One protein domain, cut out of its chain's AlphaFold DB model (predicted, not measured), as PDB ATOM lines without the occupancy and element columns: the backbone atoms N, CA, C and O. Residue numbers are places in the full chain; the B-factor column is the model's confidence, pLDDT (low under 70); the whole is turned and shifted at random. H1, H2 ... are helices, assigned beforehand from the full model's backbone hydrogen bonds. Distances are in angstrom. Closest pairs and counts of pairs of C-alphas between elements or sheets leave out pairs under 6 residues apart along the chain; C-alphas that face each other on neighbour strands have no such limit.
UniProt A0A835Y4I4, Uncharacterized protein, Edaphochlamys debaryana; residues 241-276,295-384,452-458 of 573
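This is residues 241 to 276, 295 to 384 and 452 to 458 of the 573 residues of an uncharacterized protein of Edaphochlamys debaryana (UniProt A0A835Y4I4). H2 and H3 form a helical hairpin, H4 crosses H2 near its middle, and H1 is a long arm whose residues 253 to 276 stick out. The printed 133 residues hold four named helices, H1 to H4 in chain order: all helix, loose (radius of gyration of the C-alphas 18.5 A), spanning 63 by 34 by 31 A.

Residues 314 to 328 of H2 (295 to 328) touch H3 (333 to 350), opposite ways at a shallow 25 degrees; find the closest C-alphas, Gly 325 and Ala 336, 4.0 A apart. Residues 308 to 315 of H2 touch residues 361 to 365 of H4 (355 to 373), closest at C-alphas 312 and 365, 5.4 A. H1 (245 to 276) is near H4. Every O i to N i+4 pair is within hydrogen-bond range in H2 and H4; 27 of 28 in H1, 12 of 14 in H3.

From C-alpha 245 at (144.572, 119.323, 149.339) H1 runs 45.9 A; H2 runs 49.0 A, H3 24.9 A, and H4 26.8 A to C-alpha 373 at (143.788, 135.818, 131.582).

Cuts leave gaps of 24.5 A (C-alphas 276 to 295) and 17.1 A (384 to 452). Low-confidence stretches include residues 377 to 384.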
ATOM      1  N   GLY A 241     134.498 123.539 152.501       65.19
ATOM      2  CA  GLY A 241     135.153 124.489 153.417       65.19
ATOM      3  C   GLY A 241     136.160 123.854 154.392       65.19
ATOM      4  O   GLY A 241     136.997 124.555 154.947       65.19
ATOM      5  N   SER A 242     136.108 122.530 154.566       74.88
ATOM      6  CA  SER A 242     137.064 121.723 155.339       74.88
ATOM      7  C   SER A 242     137.944 120.808 154.472       74.88
ATOM      8  O   SER A 242     138.842 120.152 154.993       74.88
ATOM      9  N   ALA A 243     137.703 120.751 153.156       75.75
ATOM     10  CA  ALA A 243     138.393 119.841 152.249       75.75
ATOM     11  C   ALA A 243     139.845 120.289 152.023       75.75
ATOM     12  O   ALA A 243     140.129 121.313 151.391       75.75
ATOM     13  N   GLY A 244     140.787 119.496 152.524       83.12
ATOM     14  CA  GLY A 244     142.207 119.734 152.347       83.12
ATOM     15  C   GLY A 244     142.684 119.428 150.921       83.12
ATOM     16  O   GLY A 244     141.957 118.888 150.081       83.12
ATOM     17  N   PRO A 245     143.969 119.699 150.617       75.44
ATOM     18  CA  PRO A 245     144.572 119.323 149.339       75.44
ATOM     19  C   PRO A 245     144.511 117.818 149.028       75.44
ATOM     20  O   PRO A 245     144.633 117.450 147.863       75.44
ATOM     21  N   ARG A 246     144.344 116.961 150.047       78.94
ATOM     22  CA  ARG A 246     144.173 115.507 149.898       78.94
ATOM     23  C   ARG A 246     142.762 115.141 149.446       78.94
ATOM     24  O   ARG A 246     142.629 114.351 148.521       78.94
ATOM     25  N   ASP A 247     141.738 115.757 150.025       76.00
ATOM     26  CA  ASP A 247     140.328 115.492 149.708       76.00
ATOM     27  C   ASP A 247     139.970 115.994 148.303       76.00
ATOM     28  O   ASP A 247     139.269 115.313 147.556       76.00
ATOM     29  N   LEU A 248     140.570 117.121 147.893       74.50
ATOM     30  CA  LEU A 248     140.540 117.608 146.509       74.50
ATOM     31  C   LEU A 248     141.093 116.563 145.522       74.50
ATOM     32  O   LEU A 248     140.530 116.345 144.450       74.50
ATOM     33  N   MET A 249     142.187 115.894 145.903       81.19
ATOM     34  CA  MET A 249     142.795 114.811 145.126       81.19
ATOM     35  C   MET A 249     141.940 113.537 145.153       81.19
ATOM     36  O   MET A 249     141.838 112.862 144.133       81.19
ATOM     37  N   ALA A 250     141.301 113.220 146.282       76.06
ATOM     38  CA  ALA A 250     140.403 112.075 146.410       76.06
ATOM     39  C   ALA A 250     139.162 112.226 145.513       76.06
ATOM     40  O   ALA A 250     138.830 111.286 144.795       76.06
ATOM     41  N   PHE A 251     138.548 113.415 145.461       82.56
ATOM     42  CA  PHE A 251     137.457 113.705 144.523       82.56
ATOM     43  C   PHE A 251     137.904 113.565 143.068       82.56
ATOM     44  O   PHE A 251     137.257 112.869 142.292       82.56
ATOM     45  N   GLN A 252     139.033 114.178 142.701       81.69
ATOM     46  CA  GLN A 252     139.567 114.081 141.339       81.69
ATOM     47  C   GLN A 252     139.892 112.630 140.953       81.69
ATOM     48  O   GLN A 252     139.654 112.241 139.813       81.69
ATOM     49  N   GLN A 253     140.362 111.805 141.896       83.00
ATOM     50  CA  GLN A 253     140.567 110.373 141.673       83.00
ATOM     51  C   GLN A 253     139.260 109.578 141.577       83.00
ATOM     52  O   GLN A 253     139.193 108.687 140.737       83.00
ATOM     53  N   GLN A 254     138.234 109.863 142.387       81.25
ATOM     54  CA  GLN A 254     136.916 109.225 142.244       81.25
ATOM     55  C   GLN A 254     136.287 109.583 140.893       81.25
ATOM     56  O   GLN A 254     135.928 108.690 140.136       81.25
ATOM     57  N   LEU A 255     136.240 110.874 140.546       80.12
ATOM     58  CA  LEU A 255     135.661 111.365 139.293       80.12
ATOM     59  C   LEU A 255     136.396 110.801 138.070       80.12
ATOM     60  O   LEU A 255     135.760 110.391 137.102       80.12
ATOM     61  N   ALA A 256     137.729 110.717 138.129       76.62
ATOM     62  CA  ALA A 256     138.517 110.062 137.092       76.62
ATOM     63  C   ALA A 256     138.227 108.555 137.007       76.62
ATOM     64  O   ALA A 256     138.120 108.044 135.899       76.62
ATOM     65  N   ARG A 257     138.065 107.844 138.134       80.00
ATOM     66  CA  ARG A 257     137.715 106.409 138.141       80.00
ATOM     67  C   ARG A 257     136.311 106.152 137.602       80.00
ATOM     68  O   ARG A 257     136.168 105.253 136.787       80.00
ATOM     69  N   ASP A 258     135.309 106.937 137.992       77.81
ATOM     70  CA  ASP A 258     133.942 106.811 137.467       77.81
ATOM     71  C   ASP A 258     133.903 107.072 135.955       77.81
ATOM     72  O   ASP A 258     133.299 106.316 135.197       77.81
ATOM     73  N   TYR A 259     134.579 108.133 135.501       72.44
ATOM     74  CA  TYR A 259     134.628 108.494 134.086       72.44
ATOM     75  C   TYR A 259     135.427 107.476 133.257       72.44
ATOM     76  O   TYR A 259     135.028 107.141 132.142       72.44
ATOM     77  N   VAL A 260     136.516 106.929 133.810       78.38
ATOM     78  CA  VAL A 260     137.236 105.792 133.216       78.38
ATOM     79  C   VAL A 260     136.350 104.550 133.189       78.38
ATOM     80  O   VAL A 260     136.272 103.936 132.138       78.38
ATOM     81  N   ALA A 261     135.607 104.225 134.249       73.00
ATOM     82  CA  ALA A 261     134.702 103.075 134.271       73.00
ATOM     83  C   ALA A 261     133.553 103.206 133.252       73.00
ATOM     84  O   ALA A 261     133.218 102.231 132.581       73.00
ATOM     85  N   GLN A 262     132.989 104.407 133.060       74.88
ATOM     86  CA  GLN A 262     132.030 104.662 131.978       74.88
ATOM     87  C   GLN A 262     132.679 104.533 130.593       74.88
ATOM     88  O   GLN A 262     132.101 103.897 129.709       74.88
ATOM     89  N   GLN A 263     133.885 105.082 130.393       75.25
ATOM     90  CA  GLN A 263     134.609 104.910 129.130       75.25
ATOM     91  C   GLN A 263     135.047 103.463 128.889       75.25
ATOM     92  O   GLN A 263     135.079 103.046 127.739       75.25
ATOM     93  N   GLU A 264     135.372 102.682 129.915       72.62
ATOM     94  CA  GLU A 264     135.750 101.274 129.796       72.62
ATOM     95  C   GLU A 264     134.527 100.401 129.518       72.62
ATOM     96  O   GLU A 264     134.601  99.552 128.639       72.62
ATOM     97  N   ALA A 265     133.372 100.676 130.133       69.25
ATOM     98  CA  ALA A 265     132.108 100.040 129.759       69.25
ATOM     99  C   ALA A 265     131.724 100.341 128.294       69.25
ATOM    100  O   ALA A 265     131.361  99.430 127.547       69.25
ATOM    101  N   GLN A 266     131.867 101.595 127.844       68.06
ATOM    102  CA  GLN A 266     131.658 101.956 126.435       68.06
ATOM    103  C   GLN A 266     132.706 101.327 125.505       68.06
ATOM    104  O   GLN A 266     132.347 100.832 124.438       68.06
ATOM    105  N   ARG A 267     133.987 101.303 125.893       64.81
ATOM    106  CA  ARG A 267     135.061 100.685 125.099       64.81
ATOM    107  C   ARG A 267     134.944  99.174 125.039       64.81
ATOM    108  O   ARG A 267     135.268  98.640 123.998       64.81
ATOM    109  N   GLN A 268     134.465  98.486 126.070       73.25
ATOM    110  CA  GLN A 268     134.239  97.038 126.012       73.25
ATOM    111  C   GLN A 268     133.096  96.701 125.043       73.25
ATOM    112  O   GLN A 268     133.245  95.797 124.224       73.25
ATOM    113  N   ALA A 269     132.016  97.492 125.035       59.84
ATOM    114  CA  ALA A 269     130.969  97.383 124.015       59.84
ATOM    115  C   ALA A 269     131.494  97.687 122.593       59.84
ATOM    116  O   ALA A 269     131.151  96.987 121.643       59.84
ATOM    117  N   LEU A 270     132.372  98.688 122.442       61.94
ATOM    118  CA  LEU A 270     133.011  99.022 121.161       61.94
ATOM    119  C   LEU A 270     134.080  98.009 120.725       61.94
ATOM    120  O   LEU A 270     134.198  97.754 119.536       61.94
ATOM    121  N   GLN A 271     134.830  97.405 121.648       64.62
ATOM    122  CA  GLN A 271     135.848  96.393 121.360       64.62
ATOM    123  C   GLN A 271     135.225  95.049 120.990       64.62
ATOM    124  O   GLN A 271     135.787  94.355 120.150       64.62
ATOM    125  N   ALA A 272     134.049  94.713 121.531       65.81
ATOM    126  CA  ALA A 272     133.258  93.591 121.030       65.81
ATOM    127  C   ALA A 272     132.915  93.785 119.538       65.81
ATOM    128  O   ALA A 272     133.218  92.916 118.728       65.81
ATOM    129  N   ALA A 273     132.406  94.964 119.161       53.19
ATOM    130  CA  ALA A 273     132.099  95.300 117.765       53.19
ATOM    131  C   ALA A 273     133.347  95.507 116.875       53.19
ATOM    132  O   ALA A 273     133.292  95.315 115.663       53.19
ATOM    133  N   GLN A 274     134.487  95.910 117.446       55.50
ATOM    134  CA  GLN A 274     135.740  96.098 116.705       55.50
ATOM    135  C   GLN A 274     136.545  94.806 116.549       55.50
ATOM    136  O   GLN A 274     137.314  94.720 115.599       55.50
ATOM    137  N   GLY A 275     136.365  93.794 117.403       55.50
ATOM    138  CA  GLY A 275     137.013  92.486 117.242       55.50
ATOM    139  C   GLY A 275     136.618  91.802 115.931       55.50
ATOM    140  O   GLY A 275     137.484  91.323 115.200       55.50
ATOM    141  N   GLU A 276     135.329  91.863 115.585       50.06
ATOM    142  CA  GLU A 276     134.784  91.362 114.313       50.06
ATOM    143  C   GLU A 276     135.341  92.123 113.092       50.06
ATOM    144  O   GLU A 276     135.519  91.543 112.023       50.06
ATOM    145  N   THR A 295     148.712 111.235 117.384       69.81
ATOM    146  CA  THR A 295     147.630 112.022 116.770       69.81
ATOM    147  C   THR A 295     146.313 111.867 117.534       69.81
ATOM    148  O   THR A 295     145.662 112.866 117.837       69.81
ATOM    149  N   GLN A 296     145.954 110.641 117.929       73.81
ATOM    150  CA  GLN A 296     144.788 110.349 118.768       73.81
ATOM    151  C   GLN A 296     144.886 111.043 120.132       73.81
ATOM    152  O   GLN A 296     143.919 111.669 120.565       73.81
ATOM    153  N   LYS A 297     146.060 111.018 120.782       77.06
ATOM    154  CA  LYS A 297     146.278 111.754 122.036       77.06
ATOM    155  C   LYS A 297     146.092 113.263 121.850       77.06
ATOM    156  O   LYS A 297     145.374 113.885 122.625       77.06
ATOM    157  N   ALA A 298     146.667 113.842 120.794       67.88
ATOM    158  CA  ALA A 298     146.504 115.263 120.487       67.88
ATOM    159  C   ALA A 298     145.049 115.647 120.147       67.88
ATOM    160  O   ALA A 298     144.625 116.757 120.467       67.88
ATOM    161  N   ALA A 299     144.275 114.748 119.532       71.12
ATOM    162  CA  ALA A 299     142.845 114.939 119.296       71.12
ATOM    163  C   ALA A 299     142.037 114.872 120.606       71.12
ATOM    164  O   ALA A 299     141.227 115.763 120.865       71.12
ATOM    165  N   ALA A 300     142.309 113.888 121.468       72.06
ATOM    166  CA  ALA A 300     141.664 113.747 122.773       72.06
ATOM    167  C   ALA A 300     141.956 114.940 123.704       72.06
ATOM    168  O   ALA A 300     141.038 115.472 124.328       72.06
ATOM    169  N   ASP A 301     143.203 115.424 123.745       74.62
ATOM    170  CA  ASP A 301     143.582 116.612 124.524       74.62
ATOM    171  C   ASP A 301     142.862 117.888 124.032       74.62
ATOM    172  O   ASP A 301     142.491 118.733 124.851       74.62
ATOM    173  N   ARG A 302     142.600 118.023 122.719       75.06
ATOM    174  CA  ARG A 302     141.778 119.117 122.157       75.06
ATOM    175  C   ARG A 302     140.299 118.967 122.507       75.06
ATOM    176  O   ARG A 302     139.692 119.941 122.943       75.06
ATOM    177  N   ALA A 303     139.731 117.772 122.340       74.94
ATOM    178  CA  ALA A 303     138.329 117.496 122.651       74.94
ATOM    179  C   ALA A 303     138.023 117.747 124.137       74.94
ATOM    180  O   ALA A 303     137.034 118.395 124.467       74.94
ATOM    181  N   TYR A 304     138.922 117.329 125.032       78.69
ATOM    182  CA  TYR A 304     138.826 117.592 126.467       78.69
ATOM    183  C   TYR A 304     138.910 119.091 126.803       78.69
ATOM    184  O   TYR A 304     138.141 119.583 127.627       78.69
ATOM    185  N   ALA A 305     139.800 119.842 126.143       77.12
ATOM    186  CA  ALA A 305     139.890 121.291 126.326       77.12
ATOM    187  C   ALA A 305     138.623 122.025 125.840       77.12
ATOM    188  O   ALA A 305     138.149 122.929 126.525       77.12
ATOM    189  N   ALA A 306     138.055 121.612 124.701       79.62
ATOM    190  CA  ALA A 306     136.792 122.145 124.190       79.62
ATOM    191  C   ALA A 306     135.610 121.810 125.117       79.62
ATOM    192  O   ALA A 306     134.799 122.687 125.407       79.62
ATOM    193  N   PHE A 307     135.558 120.580 125.642       85.00
ATOM    194  CA  PHE A 307     134.541 120.147 126.601       85.00
ATOM    195  C   PHE A 307     134.559 120.995 127.879       85.00
ATOM    196  O   PHE A 307     133.535 121.584 128.210       85.00
ATOM    197  N   ILE A 308     135.714 121.147 128.551       86.12
ATOM    198  CA  ILE A 308     135.794 122.004 129.752       86.12
ATOM    199  C   ILE A 308     135.388 123.442 129.411       86.12
ATOM    200  O   ILE A 308     134.621 124.041 130.161       86.12
ATOM    201  N   LEU A 309     135.860 123.994 128.284       86.88
ATOM    202  CA  LEU A 309     135.507 125.354 127.875       86.88
ATOM    203  C   LEU A 309     133.984 125.517 127.734       86.88
ATOM    204  O   LEU A 309     133.419 126.439 128.315       86.88
ATOM    205  N   GLN A 310     133.314 124.597 127.035       87.94
ATOM    206  CA  GLN A 310     131.860 124.601 126.859       87.94
ATOM    207  C   GLN A 310     131.113 124.466 128.194       87.94
ATOM    208  O   GLN A 310     130.197 125.250 128.460       87.94
ATOM    209  N   THR A 311     131.516 123.520 129.050       91.12
ATOM    210  CA  THR A 311     130.916 123.317 130.379       91.12
ATOM    211  C   THR A 311     131.056 124.572 131.243       91.12
ATOM    212  O   THR A 311     130.088 125.009 131.867       91.12
ATOM    213  N   CYS A 312     132.232 125.203 131.233       93.38
ATOM    214  CA  CYS A 312     132.474 126.441 131.963       93.38
ATOM    215  C   CYS A 312     131.690 127.627 131.394       93.38
ATOM    216  O   CYS A 312     131.158 128.408 132.176       93.38
ATOM    217  N   THR A 313     131.529 127.743 130.073       89.38
ATOM    218  CA  THR A 313     130.670 128.777 129.468       89.38
ATOM    219  C   THR A 313     129.220 128.630 129.926       89.38
ATOM    220  O   THR A 313     128.615 129.613 130.348       89.38
ATOM    221  N   GLN A 314     128.667 127.412 129.917       91.00
ATOM    222  CA  GLN A 314     127.293 127.163 130.371       91.00
ATOM    223  C   GLN A 314     127.118 127.449 131.872       91.00
ATOM    224  O   GLN A 314     126.188 128.161 132.251       91.00
ATOM    225  N   TYR A 315     128.044 126.987 132.720       93.56
ATOM    226  CA  TYR A 315     128.020 127.260 134.163       93.56
ATOM    227  C   TYR A 315     128.217 128.752 134.496       93.56
ATOM    228  O   TYR A 315     127.602 129.287 135.417       93.56
ATOM    229  N   GLY A 316     129.034 129.459 133.711       90.06
ATOM    230  CA  GLY A 316     129.195 130.908 133.811       90.06
ATOM    231  C   GLY A 316     127.920 131.664 133.457       90.06
ATOM    232  O   GLY A 316     127.530 132.581 134.179       90.06
ATOM    233  N   LEU A 317     127.243 131.262 132.376       91.06
ATOM    234  CA  LEU A 317     125.976 131.859 131.950       91.06
ATOM    235  C   LEU A 317     124.851 131.590 132.957       91.06
ATOM    236  O   LEU A 317     124.108 132.519 133.271       91.06
ATOM    237  N   SER A 318     124.746 130.380 133.519       94.75
ATOM    238  CA  SER A 318     123.717 130.070 134.523       94.75
ATOM    239  C   SER A 318     123.883 130.914 135.792       94.75
ATOM    240  O   SER A 318     122.929 131.556 136.243       94.75
ATOM    241  N   ARG A 319     125.114 131.016 136.316       92.44
ATOM    242  CA  ARG A 319     125.442 131.880 137.464       92.44
ATOM    243  C   ARG A 319     125.270 133.370 137.146       92.44
ATOM    244  O   ARG A 319     124.762 134.103 137.994       92.44
ATOM    245  N   PHE A 320     125.638 133.823 135.944       93.12
ATOM    246  CA  PHE A 320     125.434 135.211 135.515       93.12
ATOM    247  C   PHE A 320     123.947 135.572 135.437       93.12
ATOM    248  O   PHE A 320     123.531 136.547 136.060       93.12
ATOM    249  N   PHE A 321     123.136 134.789 134.725       93.56
ATOM    250  CA  PHE A 321     121.716 135.086 134.548       93.56
ATOM    251  C   PHE A 321     120.908 134.903 135.838       93.56
ATOM    252  O   PHE A 321     120.041 135.728 136.117       93.56
ATOM    253  N   GLY A 322     121.245 133.922 136.685       91.94
ATOM    254  CA  GLY A 322     120.669 133.808 138.030       91.94
ATOM    255  C   GLY A 322     120.999 135.013 138.923       91.94
ATOM    256  O   GLY A 322     120.118 135.555 139.586       91.94
ATOM    257  N   SER A 323     122.247 135.498 138.882       91.44
ATOM    258  CA  SER A 323     122.656 136.729 139.576       91.44
ATOM    259  C   SER A 323     121.936 137.966 139.026       91.44
ATOM    260  O   SER A 323     121.439 138.788 139.795       91.44
ATOM    261  N   LEU A 324     121.822 138.096 137.702       91.50
ATOM    262  CA  LEU A 324     121.117 139.203 137.054       91.50
ATOM    263  C   LEU A 324     119.619 139.196 137.402       91.50
ATOM    264  O   LEU A 324     119.067 140.246 137.724       91.50
ATOM    265  N   GLY A 325     118.990 138.018 137.428       93.38
ATOM    266  CA  GLY A 325     117.617 137.829 137.894       93.38
ATOM    267  C   GLY A 325     117.431 138.270 139.347       93.38
ATOM    268  O   GLY A 325     116.557 139.088 139.632       93.38
ATOM    269  N   ALA A 326     118.298 137.816 140.255       92.56
ATOM    270  CA  ALA A 326     118.253 138.194 141.670       92.56
ATOM    271  C   ALA A 326     118.442 139.709 141.898       92.56
ATOM    272  O   ALA A 326     117.700 140.310 142.673       92.56
ATOM    273  N   ASN A 327     119.385 140.344 141.192       93.38
ATOM    274  CA  ASN A 327     119.632 141.787 141.301       93.38
ATOM    275  C   ASN A 327     118.515 142.643 140.674       93.38
ATOM    276  O   ASN A 327     118.278 143.764 141.123       93.38
ATOM    277  N   LEU A 328     117.808 142.130 139.661       93.00
ATOM    278  CA  LEU A 328     116.665 142.819 139.052       93.00
ATOM    279  C   LEU A 328     115.344 142.588 139.796       93.00
ATOM    280  O   LEU A 328     114.425 143.380 139.605       93.00
ATOM    281  N   ALA A 329     115.232 141.572 140.657       95.88
ATOM    282  CA  ALA A 329     114.010 141.269 141.410       95.88
ATOM    283  C   ALA A 329     113.377 142.476 142.143       95.88
ATOM    284  O   ALA A 329     112.165 142.654 141.999       95.88
ATOM    285  N   PRO A 330     114.128 143.344 142.857       95.56
ATOM    286  CA  PRO A 330     113.553 144.532 143.500       95.56
ATOM    287  C   PRO A 330     113.261 145.706 142.545       95.56
ATOM    288  O   PRO A 330     112.601 146.656 142.956       95.56
ATOM    289  N   ILE A 331     113.750 145.678 141.298       96.56
ATOM    290  CA  ILE A 331     113.633 146.788 140.330       96.56
ATOM    291  C   ILE A 331     112.563 146.491 139.271       96.56
ATOM    292  O   ILE A 331     111.764 147.356 138.920       96.56
ATOM    293  N   SER A 332     112.547 145.269 138.735       94.56
ATOM    294  CA  SER A 332     111.579 144.827 137.734       94.56
ATOM    295  C   SER A 332     111.374 143.305 137.788       94.56
ATOM    296  O   SER A 332     112.082 142.550 137.111       94.56
ATOM    297  N   PRO A 333     110.363 142.833 138.546       92.81
ATOM    298  CA  PRO A 333     109.990 141.421 138.628       92.81
ATOM    299  C   PRO A 333     109.840 140.659 137.291       92.81
ATOM    300  O   PRO A 333     110.291 139.515 137.245       92.81
ATOM    301  N   PRO A 334     109.276 141.212 136.189       93.19
ATOM    302  CA  PRO A 334     109.168 140.454 134.937       93.19
ATOM    303  C   PRO A 334     110.530 140.174 134.283       93.19
ATOM    304  O   PRO A 334     110.772 139.049 133.847       93.19
ATOM    305  N   TYR A 335     111.452 141.145 134.265       88.44
ATOM    306  CA  TYR A 335     112.814 140.903 133.769       88.44
ATOM    307  C   TYR A 335     113.598 139.984 134.711       88.44
ATOM    308  O   TYR A 335     114.334 139.118 134.244       88.44
ATOM    309  N   ALA A 336     113.395 140.109 136.025       93.88
ATOM    310  CA  ALA A 336     113.983 139.209 137.010       93.88
ATOM    311  C   ALA A 336     113.581 137.743 136.774       93.88
ATOM    312  O   ALA A 336     114.444 136.867 136.731       93.88
ATOM    313  N   ALA A 337     112.289 137.481 136.559       91.31
ATOM    314  CA  ALA A 337     111.780 136.148 136.242       91.31
ATOM    315  C   ALA A 337     112.349 135.611 134.915       91.31
ATOM    316  O   ALA A 337     112.774 134.458 134.859       91.31
ATOM    317  N   MET A 338     112.425 136.454 133.878       95.38
ATOM    318  CA  MET A 338     113.012 136.096 132.582       95.38
ATOM    319  C   MET A 338     114.496 135.705 132.704       95.38
ATOM    320  O   MET A 338     114.905 134.664 132.190       95.38
ATOM    321  N   TYR A 339     115.310 136.490 133.415       92.31
ATOM    322  CA  TYR A 339     116.724 136.154 133.611       92.31
ATOM    323  C   TYR A 339     116.926 134.953 134.541       92.31
ATOM    324  O   TYR A 339     117.798 134.134 134.269       92.31
ATOM    325  N   SER A 340     116.078 134.755 135.552       92.38
ATOM    326  CA  SER A 340     116.079 133.514 136.340       92.38
ATOM    327  C   SER A 340     115.733 132.280 135.492       92.38
ATOM    328  O   SER A 340     116.354 131.235 135.678       92.38
ATOM    329  N   GLN A 341     114.822 132.389 134.515       93.56
ATOM    330  CA  GLN A 341     114.541 131.307 133.558       93.56
ATOM    331  C   GLN A 341     115.730 131.019 132.632       93.56
ATOM    332  O   GLN A 341     116.059 129.852 132.431       93.56
ATOM    333  N   TYR A 342     116.430 132.041 132.123       91.25
ATOM    334  CA  TYR A 342     117.690 131.822 131.397       91.25
ATOM    335  C   TYR A 342     118.762 131.187 132.297       91.25
ATOM    336  O   TYR A 342     119.459 130.271 131.863       91.25
ATOM    337  N   GLY A 343     118.857 131.615 133.559       92.12
ATOM    338  CA  GLY A 343     119.741 131.028 134.567       92.12
ATOM    339  C   GLY A 343     119.488 129.534 134.770       92.12
ATOM    340  O   GLY A 343     120.433 128.751 134.724       92.12
ATOM    341  N   ALA A 344     118.220 129.134 134.904       91.38
ATOM    342  CA  ALA A 344     117.816 127.731 134.979       91.38
ATOM    343  C   ALA A 344     118.083 126.973 133.666       91.38
ATOM    344  O   ALA A 344     118.630 125.878 133.694       91.38
ATOM    345  N   TRP A 345     117.800 127.559 132.497       93.12
ATOM    346  CA  TRP A 345     118.005 126.885 131.208       93.12
ATOM    347  C   TRP A 345     119.482 126.580 130.910       93.12
ATOM    348  O   TRP A 345     119.814 125.458 130.530       93.12
ATOM    349  N   TYR A 346     120.391 127.530 131.160       91.75
ATOM    350  CA  TYR A 346     121.838 127.263 131.133       91.75
ATOM    351  C   TYR A 346     122.308 126.419 132.335       91.75
ATOM    352  O   TYR A 346     123.389 125.832 132.297       91.75
ATOM    353  N   GLY A 347     121.513 126.373 133.407       91.81
ATOM    354  CA  GLY A 347     121.753 125.611 134.632       91.81
ATOM    355  C   GLY A 347     121.354 124.136 134.556       91.81
ATOM    356  O   GLY A 347     121.911 123.342 135.304       91.81
ATOM    357  N   ALA A 348     120.460 123.750 133.640       91.56
ATOM    358  CA  ALA A 348     119.810 122.437 133.612       91.56
ATOM    359  C   ALA A 348     120.785 121.244 133.543       91.56
ATOM    360  O   ALA A 348     120.547 120.211 134.160       91.56
ATOM    361  N   GLY A 349     121.927 121.391 132.859       87.31
ATOM    362  CA  GLY A 349     122.990 120.370 132.823       87.31
ATOM    363  C   GLY A 349     123.756 120.188 134.146       87.31
ATOM    364  O   GLY A 349     124.599 119.299 134.249       87.31
ATOM    365  N   PHE A 350     123.475 121.032 135.140       91.50
ATOM    366  CA  PHE A 350     124.087 121.059 136.470       91.50
ATOM    367  C   PHE A 350     123.059 120.848 137.596       91.50
ATOM    368  O   PHE A 350     123.447 120.727 138.759       91.50
ATOM    369  N   GLU A 351     121.764 120.771 137.274       85.50
ATOM    370  CA  GLU A 351     120.717 120.427 138.237       85.50
ATOM    371  C   GLU A 351     120.959 119.009 138.777       85.50
ATOM    372  O   GLU A 351     121.069 118.039 138.029       85.50
ATOM    373  N   GLY A 352     121.096 118.892 140.101       85.00
ATOM    374  CA  GLY A 352     121.490 117.643 140.759       85.00
ATOM    375  C   GLY A 352     122.992 117.497 141.037       85.00
ATOM    376  O   GLY A 352     123.380 116.511 141.668       85.00
ATOM    377  N   LEU A 353     123.843 118.471 140.677       87.25
ATOM    378  CA  LEU A 353     125.149 118.591 141.334       87.25
ATOM    379  C   LEU A 353     124.943 118.772 142.842       87.25
ATOM    380  O   LEU A 353     124.136 119.587 143.288       87.25
ATOM    381  N   SER A 354     125.712 118.040 143.649       91.75
ATOM    382  CA  SER A 354     125.772 118.323 145.082       91.75
ATOM    383  C   SER A 354     126.428 119.693 145.322       91.75
ATOM    384  O   SER A 354     127.230 120.141 144.495       91.75
ATOM    385  N   PRO A 355     126.214 120.336 146.486       88.00
ATOM    386  CA  PRO A 355     126.936 121.558 146.843       88.00
ATOM    387  C   PRO A 355     128.467 121.395 146.816       88.00
ATOM    388  O   PRO A 355     129.188 122.369 146.617       88.00
ATOM    389  N   GLN A 356     128.991 120.172 146.971       84.31
ATOM    390  CA  GLN A 356     130.405 119.883 146.712       84.31
ATOM    391  C   GLN A 356     130.720 119.948 145.209       84.31
ATOM    392  O   GLN A 356     131.654 120.651 144.823       84.31
ATOM    393  N   GLY A 357     129.934 119.273 144.364       87.31
ATOM    394  CA  GLY A 357     130.086 119.275 142.904       87.31
ATOM    395  C   GLY A 357     130.048 120.673 142.279       87.31
ATOM    396  O   GLY A 357     130.923 120.996 141.477       87.31
ATOM    397  N   GLU A 358     129.117 121.535 142.703       88.62
ATOM    398  CA  GLU A 358     129.065 122.940 142.260       88.62
ATOM    399  C   GLU A 358     130.363 123.701 142.580       88.62
ATOM    400  O   GLU A 358     130.902 124.409 141.729       88.62
ATOM    401  N   ASN A 359     130.898 123.528 143.793       86.81
ATOM    402  CA  ASN A 359     132.145 124.166 144.224       86.81
ATOM    403  C   ASN A 359     133.369 123.643 143.450       86.81
ATOM    404  O   ASN A 359     134.272 124.421 143.128       86.81
ATOM    405  N   TYR A 360     133.410 122.347 143.114       88.06
ATOM    406  CA  TYR A 360     134.455 121.785 142.249       88.06
ATOM    407  C   TYR A 360     134.387 122.348 140.830       88.06
ATOM    408  O   TYR A 360     135.415 122.776 140.302       88.06
ATOM    409  N   LEU A 361     133.193 122.384 140.229       90.12
ATOM    410  CA  LEU A 361     132.987 122.928 138.888       90.12
ATOM    411  C   LEU A 361     133.349 124.417 138.836       90.12
ATOM    412  O   LEU A 361     134.121 124.829 137.970       90.12
ATOM    413  N   GLN A 362     132.884 125.196 139.817       91.25
ATOM    414  CA  GLN A 362     133.274 126.594 139.981       91.25
ATOM    415  C   GLN A 362     134.795 126.728 140.017       91.25
ATOM    416  O   GLN A 362     135.342 127.460 139.198       91.25
ATOM    417  N   ARG A 363     135.491 125.981 140.885       88.88
ATOM    418  CA  ARG A 363     136.954 126.058 140.990       88.88
ATOM    419  C   ARG A 363     137.665 125.740 139.673       88.88
ATOM    420  O   ARG A 363     138.522 126.517 139.269       88.88
ATOM    421  N   VAL A 364     137.305 124.642 139.002       89.62
ATOM    422  CA  VAL A 364     137.923 124.240 137.722       89.62
ATOM    423  C   VAL A 364     137.772 125.338 136.670       89.62
ATOM    424  O   VAL A 364     138.729 125.654 135.964       89.62
ATOM    425  N   CYS A 365     136.599 125.964 136.598       91.25
ATOM    426  CA  CYS A 365     136.370 127.059 135.668       91.25
ATOM    427  C   CYS A 365     137.104 128.343 136.073       91.25
ATOM    428  O   CYS A 365     137.679 128.998 135.214       91.25
ATOM    429  N   CYS A 366     137.172 128.673 137.364       88.25
ATOM    430  CA  CYS A 366     137.963 129.796 137.867       88.25
ATOM    431  C   CYS A 366     139.460 129.648 137.548       88.25
ATOM    432  O   CYS A 366     140.087 130.605 137.092       88.25
ATOM    433  N   ASP A 367     140.015 128.445 137.721       86.94
ATOM    434  CA  ASP A 367     141.401 128.128 137.363       86.94
ATOM    435  C   ASP A 367     141.622 128.227 135.829       86.94
ATOM    436  O   ASP A 367     142.672 128.698 135.387       86.94
ATOM    437  N   LEU A 368     140.624 127.879 134.998       85.12
ATOM    438  CA  LEU A 368     140.669 128.067 133.534       85.12
ATOM    439  C   LEU A 368     140.575 129.541 133.110       85.12
ATOM    440  O   LEU A 368     141.321 129.963 132.222       85.12
ATOM    441  N   ILE A 369     139.708 130.329 133.750       82.12
ATOM    442  CA  ILE A 369     139.577 131.776 133.522       82.12
ATOM    443  C   ILE A 369     140.902 132.470 133.854       82.12
ATOM    444  O   ILE A 369     141.418 133.233 133.035       82.12
ATOM    445  N   ALA A 370     141.490 132.158 135.011       84.19
ATOM    446  CA  ALA A 370     142.782 132.696 135.424       84.19
ATOM    447  C   ALA A 370     143.911 132.296 134.456       84.19
ATOM    448  O   ALA A 370     144.713 133.146 134.069       84.19
ATOM    449  N   ALA A 371     143.946 131.038 134.001       80.81
ATOM    450  CA  ALA A 371     144.923 130.580 133.013       80.81
ATOM    451  C   ALA A 371     144.794 131.331 131.673       80.81
ATOM    452  O   ALA A 371     145.802 131.788 131.130       80.81
ATOM    453  N   GLN A 372     143.571 131.538 131.165       79.50
ATOM    454  CA  GLN A 372     143.349 132.337 129.953       79.50
ATOM    455  C   GLN A 372     143.725 133.815 130.137       79.50
ATOM    456  O   GLN A 372     144.359 134.383 129.249       79.50
ATOM    457  N   GLN A 373     143.397 134.432 131.278       80.25
ATOM    458  CA  GLN A 373     143.788 135.818 131.582       80.25
ATOM    459  C   GLN A 373     145.315 135.997 131.666       80.25
ATOM    460  O   GLN A 373     145.827 137.055 131.312       80.25
ATOM    461  N   GLN A 374     146.049 134.957 132.066       82.12
ATOM    462  CA  GLN A 374     147.519 134.923 132.055       82.12
ATOM    463  C   GLN A 374     148.117 134.571 130.674       82.12
ATOM    464  O   GLN A 374     149.333 134.439 130.549       82.12
ATOM    465  N   GLY A 375     147.293 134.377 129.636       78.69
ATOM    466  CA  GLY A 375     147.729 133.925 128.306       78.69
ATOM    467  C   GLY A 375     148.160 132.451 128.242       78.69
ATOM    468  O   GLY A 375     148.592 131.970 127.192       78.69
ATOM    469  N   VAL A 376     148.026 131.701 129.341       73.31
ATOM    470  CA  VAL A 376     148.440 130.298 129.458       73.31
ATOM    471  C   VAL A 376     147.335 129.394 128.911       73.31
ATOM    472  O   VAL A 376     146.518 128.829 129.639       73.31
ATOM    473  N   GLY A 377     147.310 129.248 127.585       59.31
ATOM    474  CA  GLY A 377     146.377 128.360 126.894       59.31
ATOM    475  C   GLY A 377     146.415 126.925 127.443       59.31
ATOM    476  O   GLY A 377     147.468 126.279 127.480       59.31
ATOM    477  N   TYR A 378     145.240 126.407 127.816       56.22
ATOM    478  CA  TYR A 378     145.043 125.158 128.577       56.22
ATOM    479  C   TYR A 378     145.671 123.894 127.941       56.22
ATOM    480  O   TYR A 378     145.865 122.886 128.618       56.22
ATOM    481  N   GLY A 379     146.004 123.942 126.644       48.41
ATOM    482  CA  GLY A 379     146.441 122.803 125.831       48.41
ATOM    483  C   GLY A 379     147.952 122.577 125.662       48.41
ATOM    484  O   GLY A 379     148.310 121.700 124.878       48.41
ATOM    485  N   ARG A 380     148.854 123.334 126.317       43.19
ATOM    486  CA  ARG A 380     150.317 123.057 126.234       43.19
ATOM    487  C   ARG A 380     151.114 123.158 127.535       43.19
ATOM    488  O   ARG A 380     151.962 122.303 127.764       43.19
ATOM    489  N   GLN A 381     150.885 124.162 128.383       44.31
ATOM    490  CA  GLN A 381     151.731 124.375 129.576       44.31
ATOM    491  C   GLN A 381     151.178 123.779 130.877       44.31
ATOM    492  O   GLN A 381     151.919 123.695 131.848       44.31
ATOM    493  N   ASN A 382     149.952 123.241 130.878       49.50
ATOM    494  CA  ASN A 382     149.426 122.425 131.984       49.50
ATOM    495  C   ASN A 382     149.891 120.953 131.928       49.50
ATOM    496  O   ASN A 382     149.482 120.133 132.751       49.50
ATOM    497  N   GLN A 383     150.798 120.614 131.004       42.41
ATOM    498  CA  GLN A 383     151.445 119.304 130.940       42.41
ATOM    499  C   GLN A 383     152.108 118.881 132.272       42.41
ATOM    500  O   GLN A 383     151.895 117.741 132.671       42.41
ATOM    501  N   PRO A 384     152.787 119.755 133.051       41.22
ATOM    502  CA  PRO A 384     153.325 119.395 134.364       41.22
ATOM    503  C   PRO A 384     152.259 119.002 135.393       41.22
ATOM    504  O   PRO A 384     152.568 118.234 136.296       41.22
ATOM    505  N   VAL A 452     145.143 130.051 142.921       55.22
ATOM    506  CA  VAL A 452     144.086 131.048 142.779       55.22
ATOM    507  C   VAL A 452     143.114 130.841 143.940       55.22
ATOM    508  O   VAL A 452     142.666 129.715 144.209       55.22
ATOM    509  N   ASP A 453     142.861 131.913 144.681       61.50
ATOM    510  CA  ASP A 453     141.863 131.918 145.738       61.50
ATOM    511  C   ASP A 453     140.479 131.973 145.070       61.50
ATOM    512  O   ASP A 453     140.245 132.875 144.266       61.50
ATOM    513  N   PRO A 454     139.548 131.039 145.342       55.00
ATOM    514  CA  PRO A 454     138.220 131.076 144.731       55.00
ATOM    515  C   PRO A 454     137.470 132.400 144.970       55.00
ATOM    516  O   PRO A 454     136.602 132.740 144.164       55.00
ATOM    517  N   ALA A 455     137.827 133.188 145.994       57.31
ATOM    518  CA  ALA A 455     137.283 134.529 146.210       57.31
ATOM    519  C   ALA A 455     137.623 135.535 145.087       57.31
ATOM    520  O   ALA A 455     136.854 136.470 144.864       57.31
ATOM    521  N   THR A 456     138.718 135.352 144.333       61.41
ATOM    522  CA  THR A 456     139.046 136.230 143.187       61.41
ATOM    523  C   THR A 456     138.165 135.966 141.965       61.41
ATOM    524  O   THR A 456     138.164 136.748 141.017       61.41
ATOM    525  N   CYS A 457     137.404 134.871 141.967       66.19
ATOM    526  CA  CYS A 457     136.533 134.461 140.872       66.19
ATOM    527  C   CYS A 457     135.143 135.112 140.978       66.19
ATOM    528  O   CYS A 457     134.105 134.447 141.032       66.19
ATOM    529  N   SER A 458     135.135 136.443 141.062       72.88
ATOM    530  CA  SER A 458     133.927 137.251 141.213       72.88
ATOM    531  C   SER A 458     132.980 137.123 140.005       72.88
ATOM    532  O   SER A 458     133.419 136.816 138.891       72.88
TER     533      SER A 458